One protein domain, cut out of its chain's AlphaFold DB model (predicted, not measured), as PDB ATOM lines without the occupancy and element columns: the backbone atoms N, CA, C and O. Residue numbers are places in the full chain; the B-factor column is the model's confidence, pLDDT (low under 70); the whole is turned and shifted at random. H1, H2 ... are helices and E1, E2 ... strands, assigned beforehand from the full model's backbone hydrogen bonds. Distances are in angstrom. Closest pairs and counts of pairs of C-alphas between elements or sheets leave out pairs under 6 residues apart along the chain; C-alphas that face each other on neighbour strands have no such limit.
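What this domain is: This is residues 2 to 82 of the 100 residues of an uncharacterized protein of Raoultella planticola (UniProt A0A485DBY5). This domain has little regular structure: mostly loops, with two short parallel strands, E1 and E2, side by side along one long side and two single-turn helices, H1 and H2. It prints 81 residues, 15 of them in named elements, in the order H1, E1, H2, E2; the class is mixed. It is compact, radius of gyration of the C-alphas 12.9 A, yet elongated, spanning 40 by 25 by 19 A.

How they stand to each other: Look first at E1, residues 21 to 23, and E2, residues 63 to 66: parallel neighbours at 24 degrees, with N 22 and O 64 2.8 A apart, within hydrogen-bond range. With H2, residues 38 to 41, they form a strand-helix-strand unit, two parallel strands with a helix between in the chain; its crossover is left-handed. H1, residues 12 to 15, is close to H2 but not clearly touching: the closest C-alphas, Leu 12 and Phe 38, are 7.5 A apart. H1 and E2 are apart. Both helices are too short for an O i to N i+4 pair; each has its one O i to N i+3 pair within range.

Where its parts are: Find C-alpha 12 at (41.082, 106.720, 2.524), where H1 begins; it runs 5.4 A, E1 6.4 A and H2 5.5 A. E2 runs 9.9 A to C-alpha 66 at (46.327, 99.553, 1.351).

The domain as a whole: The farthest C-alphas, Asp 3 and Gly 59, are 41.3 A apart. The printed part has no cut; the links E1 to H2 and H2 to E2 are long. Residues 2 and 82 have pLDDT under 70.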
ATOM      1  N   ALA A   2      26.198 116.625  -4.916       64.62
ATOM      2  CA  ALA A   2      27.533 117.074  -4.518       64.62
ATOM      3  C   ALA A   2      28.304 117.470  -5.789       64.62
ATOM      4  O   ALA A   2      28.162 116.772  -6.797       64.62
ATOM      5  N   ASP A   3      29.064 118.567  -5.755       77.25
ATOM      6  CA  ASP A   3      29.931 118.999  -6.858       77.25
ATOM      7  C   ASP A   3      31.061 117.979  -7.040       77.25
ATOM      8  O   ASP A   3      32.171 118.129  -6.531       77.25
ATOM      9  N   LYS A   4      30.742 116.866  -7.702       84.12
ATOM     10  CA  LYS A   4      31.690 115.800  -7.998       84.12
ATOM     11  C   LYS A   4      32.556 116.225  -9.170       84.12
ATOM     12  O   LYS A   4      32.060 116.564 -10.241       84.12
ATOM     13  N   HIS A   5      33.862 116.175  -8.962       88.81
ATOM     14  CA  HIS A   5      34.856 116.475  -9.978       88.81
ATOM     15  C   HIS A   5      36.003 115.474  -9.860       88.81
ATOM     16  O   HIS A   5      36.366 115.084  -8.755       88.81
ATOM     17  N   TRP A   6      36.601 115.076 -10.982       86.69
ATOM     18  CA  TRP A   6      37.703 114.099 -11.039       86.69
ATOM     19  C   TRP A   6      38.973 114.551 -10.301       86.69
ATOM     20  O   TRP A   6      39.845 113.741 -10.010       86.69
ATOM     21  N   SER A   7      39.089 115.842  -9.976       87.88
ATOM     22  CA  SER A   7      40.182 116.365  -9.140       87.88
ATOM     23  C   SER A   7      39.882 116.331  -7.635       87.88
ATOM     24  O   SER A   7      40.776 116.603  -6.838       87.88
ATOM     25  N   ILE A   8      38.641 116.046  -7.231       88.69
ATOM     26  CA  ILE A   8      38.245 115.932  -5.823       88.69
ATOM     27  C   ILE A   8      38.353 114.464  -5.427       88.69
ATOM     28  O   ILE A   8      37.836 113.583  -6.111       88.69
ATOM     29  N   THR A   9      39.044 114.203  -4.320       93.19
ATOM     30  CA  THR A   9      39.414 112.848  -3.910       93.19
ATOM     31  C   THR A   9      38.992 112.563  -2.476       93.19
ATOM     32  O   THR A   9      39.013 113.440  -1.612       93.19
ATOM     33  N   GLU A  10      38.620 111.313  -2.232       95.00
ATOM     34  CA  GLU A  10      38.354 110.751  -0.918       95.00
ATOM     35  C   GLU A  10      39.676 110.321  -0.276       95.00
ATOM     36  O   GLU A  10      40.421 109.511  -0.833       95.00
ATOM     37  N   ARG A  11      39.986 110.852   0.909       97.25
ATOM     38  CA  ARG A  11      41.168 110.448   1.676       97.25
ATOM     39  C   ARG A  11      40.860 109.172   2.448       97.25
ATOM     40  O   ARG A  11      40.199 109.231   3.479       97.25
ATOM     41  N   LEU A  12      41.419 108.049   1.997       97.69
ATOM     42  CA  LEU A  12      41.082 106.720   2.524       97.69
ATOM     43  C   LEU A  12      41.277 106.609   4.041       97.69
ATOM     44  O   LEU A  12      40.447 106.037   4.733       97.69
ATOM     45  N   HIS A  13      42.338 107.211   4.583       97.62
ATOM     46  CA  HIS A  13      42.614 107.188   6.025       97.62
ATOM     47  C   HIS A  13      41.586 107.952   6.884       97.62
ATOM     48  O   HIS A  13      41.633 107.840   8.105       97.62
ATOM     49  N   GLN A  14      40.721 108.770   6.277       97.62
ATOM     50  CA  GLN A  14      39.711 109.575   6.974       97.62
ATOM     51  C   GLN A  14      38.310 108.971   6.876       97.62
ATOM     52  O   GLN A  14      37.474 109.247   7.731       97.62
ATOM     53  N   THR A  15      38.039 108.212   5.816       96.81
ATOM     54  CA  THR A  15      36.684 107.799   5.430       96.81
ATOM     55  C   THR A  15      36.440 106.303   5.545       96.81
ATOM     56  O   THR A  15      35.288 105.909   5.675       96.81
ATOM     57  N   VAL A  16      37.492 105.482   5.514       96.94
ATOM     58  CA  VAL A  16      37.384 104.032   5.702       96.94
ATOM     59  C   VAL A  16      36.956 103.727   7.134       96.94
ATOM     60  O   VAL A  16      37.568 104.200   8.093       96.94
ATOM     61  N   THR A  17      35.913 102.912   7.260       96.38
ATOM     62  CA  THR A  17      35.283 102.539   8.529       96.38
ATOM     63  C   THR A  17      35.292 101.035   8.786       96.38
ATOM     64  O   THR A  17      35.300 100.631   9.950       96.38
ATOM     65  N   ASN A  18      35.358 100.194   7.749       95.56
ATOM     66  CA  ASN A  18      35.409  98.744   7.895       95.56
ATOM     67  C   ASN A  18      36.742  98.335   8.557       95.56
ATOM     68  O   ASN A  18      37.816  98.574   7.993       95.56
ATOM     69  N   PRO A  19      36.710  97.653   9.718       94.00
ATOM     70  CA  PRO A  19      37.913  97.282  10.467       94.00
ATOM     71  C   PRO A  19      38.819  96.276   9.734       94.00
ATOM     72  O   PRO A  19      39.974  96.086  10.121       94.00
ATOM     73  N   ASN A  20      38.317  95.625   8.682       94.62
ATOM     74  CA  ASN A  20      39.074  94.688   7.854       94.62
ATOM     75  C   ASN A  20      39.812  95.375   6.694       94.62
ATOM     76  O   ASN A  20      40.577  94.716   5.984       94.62
ATOM     77  N   VAL A  21      39.641  96.690   6.521       96.75
ATOM     78  CA  VAL A  21      40.415  97.518   5.592       96.75
ATOM     79  C   VAL A  21      41.468  98.304   6.374       96.75
ATOM     80  O   VAL A  21      41.172  99.207   7.149       96.75
ATOM     81  N   ILE A  22      42.737  97.973   6.154       97.25
ATOM     82  CA  ILE A  22      43.875  98.565   6.852       97.25
ATOM     83  C   ILE A  22      44.597  99.536   5.925       97.25
ATOM     84  O   ILE A  22      45.338  99.130   5.026       97.25
ATOM     85  N   ILE A  23      44.428 100.830   6.188       97.56
ATOM     86  CA  ILE A  23      45.138 101.898   5.481       97.56
ATOM     87  C   ILE A  23      46.462 102.186   6.191       97.56
ATOM     88  O   ILE A  23      46.494 102.533   7.372       97.56
ATOM     89  N   ARG A  24      47.579 102.058   5.475       96.75
ATOM     90  CA  ARG A  24      48.902 102.457   5.964       96.75
ATOM     91  C   ARG A  24      49.197 103.882   5.512       96.75
ATOM     92  O   ARG A  24      49.307 104.145   4.322       96.75
ATOM     93  N   GLY A  25      49.405 104.787   6.464       96.00
ATOM     94  CA  GLY A  25      49.704 106.193   6.179       96.00
ATOM     95  C   GLY A  25      48.469 107.009   5.783       96.00
ATOM     96  O   GLY A  25      47.339 106.591   6.009       96.00
ATOM     97  N   SER A  26      48.693 108.206   5.237       97.69
ATOM     98  CA  SER A  26      47.653 109.234   5.060       97.69
ATOM     99  C   SER A  26      47.522 109.793   3.636       97.69
ATOM    100  O   SER A  26      46.657 110.628   3.380       97.69
ATOM    101  N   HIS A  27      48.352 109.355   2.688       97.69
ATOM    102  CA  HIS A  27      48.405 109.983   1.360       97.69
ATOM    103  C   HIS A  27      47.559 109.269   0.309       97.69
ATOM    104  O   HIS A  27      47.247 109.868  -0.719       97.69
ATOM    105  N   SER A  28      47.163 108.025   0.576       98.00
ATOM    106  CA  SER A  28      46.347 107.233  -0.343       98.00
ATOM    107  C   SER A  28      44.944 107.816  -0.481       98.00
ATOM    108  O   SER A  28      44.347 108.283   0.499       98.00
ATOM    109  N   TYR A  29      44.429 107.808  -1.707       97.19
ATOM    110  CA  TYR A  29      43.140 108.402  -2.029       97.19
ATOM    111  C   TYR A  29      42.376 107.593  -3.073       97.19
ATOM    112  O   TYR A  29      42.955 106.841  -3.860       97.19
ATOM    113  N   TYR A  30      41.068 107.813  -3.101       96.75
ATOM    114  CA  TYR A  30      40.168 107.316  -4.129       96.75
ATOM    115  C   TYR A  30      39.485 108.475  -4.857       96.75
ATOM    116  O   TYR A  30      39.088 109.467  -4.248       96.75
ATOM    117  N   SER A  31      39.382 108.379  -6.178       93.75
ATOM    118  CA  SER A  31      38.669 109.361  -6.993       93.75
ATOM    119  C   SER A  31      37.193 108.972  -7.124       93.75
ATOM    120  O   SER A  31      36.835 108.152  -7.961       93.75
ATOM    121  N   ASP A  32      36.322 109.600  -6.332       87.62
ATOM    122  CA  ASP A  32      34.884 109.290  -6.246       87.62
ATOM    123  C   ASP A  32      34.020 110.103  -7.241       87.62
ATOM    124  O   ASP A  32      32.876 110.470  -6.963       87.62
ATOM    125  N   CYS A  33      34.546 110.475  -8.411       86.94
ATOM    126  CA  CYS A  33      33.848 111.415  -9.299       86.94
ATOM    127  C   CYS A  33      32.552 110.868  -9.925       86.94
ATOM    128  O   CYS A  33      31.668 111.664 -10.240       86.94
ATOM    129  N   TRP A  34      32.396 109.544 -10.033       85.38
ATOM    130  CA  TRP A  34      31.174 108.891 -10.536       85.38
ATOM    131  C   TRP A  34      30.518 107.928  -9.540       85.38
ATOM    132  O   TRP A  34      29.459 107.374  -9.823       85.38
ATOM    133  N   ASP A  35      31.098 107.772  -8.352       87.00
ATOM    134  CA  ASP A  35      30.765 106.685  -7.434       87.00
ATOM    135  C   ASP A  35      30.042 107.177  -6.166       87.00
ATOM    136  O   ASP A  35      29.370 108.210  -6.186       87.00
ATOM    137  N   ARG A  36      30.062 106.407  -5.074       88.50
ATOM    138  CA  ARG A  36      29.553 106.801  -3.747       88.50
ATOM    139  C   ARG A  36      30.483 106.316  -2.634       88.50
ATOM    140  O   ARG A  36      30.022 105.718  -1.662       88.50
ATOM    141  N   GLY A  37      31.769 106.579  -2.808       93.06
ATOM    142  CA  GLY A  37      32.821 106.325  -1.834       93.06
ATOM    143  C   GLY A  37      33.495 104.958  -1.961       93.06
ATOM    144  O   GLY A  37      32.924 104.000  -2.492       93.06
ATOM    145  N   PHE A  38      34.723 104.878  -1.452       96.25
ATOM    146  CA  PHE A  38      35.639 103.757  -1.640       96.25
ATOM    147  C   PHE A  38      35.067 102.422  -1.144       96.25
ATOM    148  O   PHE A  38      34.952 101.475  -1.922       96.25
ATOM    149  N   GLU A  39      34.669 102.331   0.127       95.19
ATOM    150  CA  GLU A  39      34.230 101.056   0.723       95.19
ATOM    151  C   GLU A  39      32.979 100.496   0.053       95.19
ATOM    152  O   GLU A  39      32.831  99.287  -0.087       95.19
ATOM    153  N   ARG A  40      32.089 101.385  -0.393       93.12
ATOM    154  CA  ARG A  40      30.806 101.013  -0.985       93.12
ATOM    155  C   ARG A  40      30.935 100.572  -2.442       93.12
ATOM    156  O   ARG A  40      30.151  99.735  -2.890       93.12
ATOM    157  N   CYS A  41      31.831 101.196  -3.202       93.94
ATOM    158  CA  CYS A  41      31.926 100.984  -4.647       93.94
ATOM    159  C   CYS A  41      33.087 100.067  -5.048       93.94
ATOM    160  O   CYS A  41      32.929  99.256  -5.967       93.94
ATOM    161  N   VAL A  42      34.224 100.169  -4.357       95.94
ATOM    162  CA  VAL A  42      35.469  99.494  -4.742       95.94
ATOM    163  C   VAL A  42      35.625  98.149  -4.048       95.94
ATOM    164  O   VAL A  42      35.964  97.161  -4.700       95.94
ATOM    165  N   VAL A  43      35.375  98.085  -2.742       95.69
ATOM    166  CA  VAL A  43      35.555  96.861  -1.954       95.69
ATOM    167  C   VAL A  43      34.290  96.015  -2.029       95.69
ATOM    168  O   VAL A  43      33.202  96.480  -1.703       95.69
ATOM    169  N   ARG A  44      34.409  94.760  -2.470       93.12
ATOM    170  CA  ARG A  44      33.258  93.851  -2.600       93.12
ATOM    171  C   ARG A  44      33.470  92.580  -1.801       93.12
ATOM    172  O   ARG A  44      34.557  92.019  -1.847       93.12
ATOM    173  N   TYR A  45      32.412  92.117  -1.133       90.81
ATOM    174  CA  TYR A  45      32.379  90.874  -0.346       90.81
ATOM    175  C   TYR A  45      33.397  90.812   0.803       90.81
ATOM    176  O   TYR A  45      33.810  89.730   1.219       90.81
ATOM    177  N   LEU A  46      33.798  91.968   1.337       92.62
ATOM    178  CA  LEU A  46      34.555  92.031   2.580       92.62
ATOM    179  C   LEU A  46      33.578  92.121   3.746       92.62
ATOM    180  O   LEU A  46      32.779  93.051   3.817       92.62
ATOM    181  N   HIS A  47      33.656  91.161   4.660       92.19
ATOM    182  CA  HIS A  47      32.832  91.168   5.862       92.19
ATOM    183  C   HIS A  47      33.085  92.432   6.710       92.19
ATOM    184  O   HIS A  47      34.202  92.958   6.737       92.19
ATOM    185  N   GLY A  48      32.057  92.914   7.411       90.19
ATOM    186  CA  GLY A  48      32.111  94.142   8.217       90.19
ATOM    187  C   GLY A  48      31.704  95.408   7.458       90.19
ATOM    188  O   GLY A  48      31.973  96.511   7.924       90.19
ATOM    189  N   ASP A  49      31.090  95.260   6.282       89.25
ATOM    190  CA  ASP A  49      30.380  96.351   5.610       89.25
ATOM    191  C   ASP A  49      29.003  96.603   6.271       89.25
ATOM    192  O   ASP A  49      28.544  95.776   7.061       89.25
ATOM    193  N   PRO A  50      28.282  97.692   5.936       89.00
ATOM    194  CA  PRO A  50      26.989  97.997   6.562       89.00
ATOM    195  C   PRO A  50      25.896  96.928   6.394       89.00
ATOM    196  O   PRO A  50      24.864  97.001   7.055       89.00
ATOM    197  N   VAL A  51      26.066  95.976   5.469       89.81
ATOM    198  CA  VAL A  51      25.104  94.888   5.231       89.81
ATOM    199  C   VAL A  51      25.440  93.665   6.086       89.81
ATOM    200  O   VAL A  51      24.530  92.968   6.533       89.81
ATOM    201  N   SER A  52      26.729  93.410   6.306       89.69
ATOM    202  CA  SER A  52      27.262  92.237   7.003       89.69
ATOM    203  C   SER A  52      27.730  92.510   8.434       89.69
ATOM    204  O   SER A  52      28.037  91.556   9.151       89.69
ATOM    205  N   GLU A  53      27.764  93.770   8.874       82.88
ATOM    206  CA  GLU A  53      28.035  94.170  10.257       82.88
ATOM    207  C   GLU A  53      26.959  93.572  11.184       82.88
ATOM    208  O   GLU A  53      25.824  94.040  11.259       82.88
ATOM    209  N   GLY A  54      27.302  92.465  11.846       86.56
ATOM    210  CA  GLY A  54      26.400  91.696  12.711       86.56
ATOM    211  C   GLY A  54      26.123  90.269  12.239       86.56
ATOM    212  O   GLY A  54      25.488  89.507  12.965       86.56
ATOM    213  N   TRP A  55      26.600  89.873  11.057       89.12
ATOM    214  CA  TRP A  55      26.572  88.468  10.654       89.12
ATOM    215  C   TRP A  55      27.689  87.715  11.369       89.12
ATOM    216  O   TRP A  55      28.778  88.248  11.568       89.12
ATOM    217  N   GLU A  56      27.443  86.459  11.726       87.88
ATOM    218  CA  GLU A  56      28.517  85.597  12.205       87.88
ATOM    219  C   GLU A  56      29.403  85.196  11.011       87.88
ATOM    220  O   GLU A  56      28.883  84.683  10.011       87.88
ATOM    221  N   PRO A  57      30.724  85.448  11.056       83.81
ATOM    222  CA  PRO A  57      31.618  85.029   9.988       83.81
ATOM    223  C   PRO A  57      31.594  83.509   9.814       83.81
ATOM    224  O   PRO A  57      31.723  82.761  10.779       83.81
ATOM    225  N   LEU A  58      31.524  83.037   8.568       78.94
ATOM    226  CA  LEU A  58      31.560  81.602   8.239       78.94
ATOM    227  C   LEU A  58      32.951  80.956   8.427       78.94
ATOM    228  O   LEU A  58      33.145  79.796   8.058       78.94
ATOM    229  N   GLY A  59      33.928  81.707   8.938       80.62
ATOM    230  CA  GLY A  59      35.323  81.310   9.090       80.62
ATOM    231  C   GLY A  59      36.231  82.524   9.264       80.62
ATOM    232  O   GLY A  59      35.794  83.577   9.742       80.62
ATOM    233  N   HIS A  60      37.497  82.392   8.866       84.00
ATOM    234  CA  HIS A  60      38.426  83.517   8.889       84.00
ATOM    235  C   HIS A  60      37.962  84.662   7.975       84.00
ATOM    236  O   HIS A  60      37.572  84.446   6.828       84.00
ATOM    237  N   VAL A  61      38.044  85.895   8.481       86.69
ATOM    238  CA  VAL A  61      37.735  87.101   7.708       86.69
ATOM    239  C   VAL A  61      39.012  87.638   7.076       86.69
ATOM    240  O   VAL A  61      39.940  88.042   7.778       86.69
ATOM    241  N   ASP A  62      39.039  87.654   5.746       88.94
ATOM    242  CA  ASP A  62      40.129  88.233   4.966       88.94
ATOM    243  C   ASP A  62      40.321  89.723   5.286       88.94
ATOM    244  O   ASP A  62      39.396  90.420   5.703       88.94
ATOM    245  N   LYS A  63      41.534  90.232   5.051       92.88
ATOM    246  CA  LYS A  63      41.862  91.652   5.252       92.88
ATOM    247  C   LYS A  63      42.374  92.291   3.972       92.88
ATOM    248  O   LYS A  63      43.120  91.678   3.207       92.88
ATOM    249  N   LEU A  64      42.008  93.550   3.768       96.12
ATOM    250  CA  LEU A  64      42.522  94.391   2.695       96.12
ATOM    251  C   LEU A  64      43.547  95.368   3.268       96.12
ATOM    252  O   LEU A  64      43.208  96.214   4.087       96.12
ATOM    253  N   PHE A  65      44.795  95.288   2.825       97.25
ATOM    254  CA  PHE A  65      45.851  96.228   3.192       97.25
ATOM    255  C   PHE A  65      46.114  97.199   2.045       97.25
ATOM    256  O   PHE A  65      46.487  96.780   0.952       97.25
ATOM    257  N   ILE A  66      45.996  98.496   2.309       97.81
ATOM    258  CA  ILE A  66      46.327  99.553   1.351       97.81
ATOM    259  C   ILE A  66      47.552 100.291   1.876       97.81
ATOM    260  O   ILE A  66      47.561 100.769   3.009       97.81
ATOM    261  N   GLY A  67      48.613 100.349   1.075       97.50
ATOM    262  CA  GLY A  67      49.834 101.078   1.406       97.50
ATOM    263  C   GLY A  67      49.637 102.599   1.435       97.50
ATOM    264  O   GLY A  67      48.541 103.102   1.190       97.50
ATOM    265  N   ASN A  68      50.709 103.340   1.721       97.06
ATOM    266  CA  ASN A  68      50.715 104.809   1.685       97.06
ATOM    267  C   ASN A  68      51.054 105.273   0.265       97.06
ATOM    268  O   ASN A  68      51.961 104.695  -0.312       97.06
ATOM    269  N   PHE A  69      50.417 106.331  -0.247       97.31
ATOM    270  CA  PHE A  69      50.591 106.858  -1.618       97.31
ATOM    271  C   PHE A  69      49.966 106.019  -2.749       97.31
ATOM    272  O   PHE A  69      50.379 106.125  -3.899       97.31
ATOM    273  N   VAL A  70      48.931 105.233  -2.456       97.56
ATOM    274  CA  VAL A  70      48.153 104.520  -3.481       97.56
ATOM    275  C   VAL A  70      47.082 105.442  -4.072       97.56
ATOM    276  O   VAL A  70      46.311 106.060  -3.333       97.56
ATOM    277  N   CYS A  71      46.998 105.495  -5.403       96.56
ATOM    278  CA  CYS A  71      45.971 106.236  -6.136       96.56
ATOM    279  C   CYS A  71      44.955 105.256  -6.732       96.56
ATOM    280  O   CYS A  71      45.298 104.486  -7.628       96.56
ATOM    281  N   ILE A  72      43.710 105.288  -6.259       96.12
ATOM    282  CA  ILE A  72      42.653 104.390  -6.741       96.12
ATOM    283  C   ILE A  72      41.723 105.162  -7.679       96.12
ATOM    284  O   ILE A  72      41.128 106.176  -7.303       96.12
ATOM    285  N   ALA A  73      41.627 104.680  -8.918       93.81
ATOM    286  CA  ALA A  73      40.773 105.259  -9.947       93.81
ATOM    287  C   ALA A  73      39.276 105.031  -9.643       93.81
ATOM    288  O   ALA A  73      38.944 104.081  -8.927       93.81
ATOM    289  N   PRO A  74      38.375 105.865 -10.202       91.50
ATOM    290  CA  PRO A  74      36.935 105.611 -10.156       91.50
ATOM    291  C   PRO A  74      36.611 104.224 -10.724       91.50
ATOM    292  O   PRO A  74      37.317 103.748 -11.612       91.50
ATOM    293  N   GLU A  75      35.555 103.587 -10.219       90.00
ATOM    294  CA  GLU A  75      35.050 102.279 -10.671       90.00
ATOM    295  C   GLU A  75      36.020 101.087 -10.546       90.00
ATOM    296  O   GLU A  75      35.704  99.979 -10.989       90.00
ATOM    297  N   ALA A  76      37.187 101.264  -9.914       94.88
ATOM    298  CA  ALA A  76      38.056 100.149  -9.560       94.88
ATOM    299  C   ALA A  76      37.290  99.118  -8.717       94.88
ATOM    300  O   ALA A  76      36.407  99.468  -7.936       94.88
ATOM    301  N   VAL A  77      37.647  97.840  -8.846       94.75
ATOM    302  CA  VAL A  77      37.037  96.760  -8.062       94.75
ATOM    303  C   VAL A  77      38.127  95.937  -7.399       94.75
ATOM    304  O   VAL A  77      38.981  95.363  -8.072       94.75
ATOM    305  N   ILE A  78      38.057  95.851  -6.075       95.00
ATOM    306  CA  ILE A  78      38.845  94.935  -5.261       95.00
ATOM    307  C   ILE A  78      37.881  93.865  -4.755       95.00
ATOM    308  O   ILE A  78      37.058  94.095  -3.865       95.00
ATOM    309  N   LEU A  79      37.953  92.700  -5.392       92.31
ATOM    310  CA  LEU A  79      37.139  91.552  -5.032       92.31
ATOM    311  C   LEU A  79      37.758  90.861  -3.814       92.31
ATOM    312  O   LEU A  79      38.864  90.328  -3.895       92.31
ATOM    313  N   MET A  80      37.032  90.887  -2.704       90.25
ATOM    314  CA  MET A  80      37.336  90.134  -1.490       90.25
ATOM    315  C   MET A  80      36.399  88.923  -1.410       90.25
ATOM    316  O   MET A  80      35.581  88.713  -2.305       90.25
ATOM    317  N   GLY A  81      36.511  88.131  -0.343       77.06
ATOM    318  CA  GLY A  81      35.600  87.021  -0.081       77.06
ATOM    319  C   GLY A  81      35.851  85.836  -1.010       77.06
ATOM    320  O   GLY A  81      35.428  85.798  -2.165       77.06
ATOM    321  N   ARG A  82      36.533  84.815  -0.495       68.62
ATOM    322  CA  ARG A  82      36.703  83.558  -1.229       68.62
ATOM    323  C   ARG A  82      35.385  82.780  -1.315       68.62
ATOM    324  O   ARG A  82      34.594  82.766  -0.372       68.62
TER     325      ARG A  82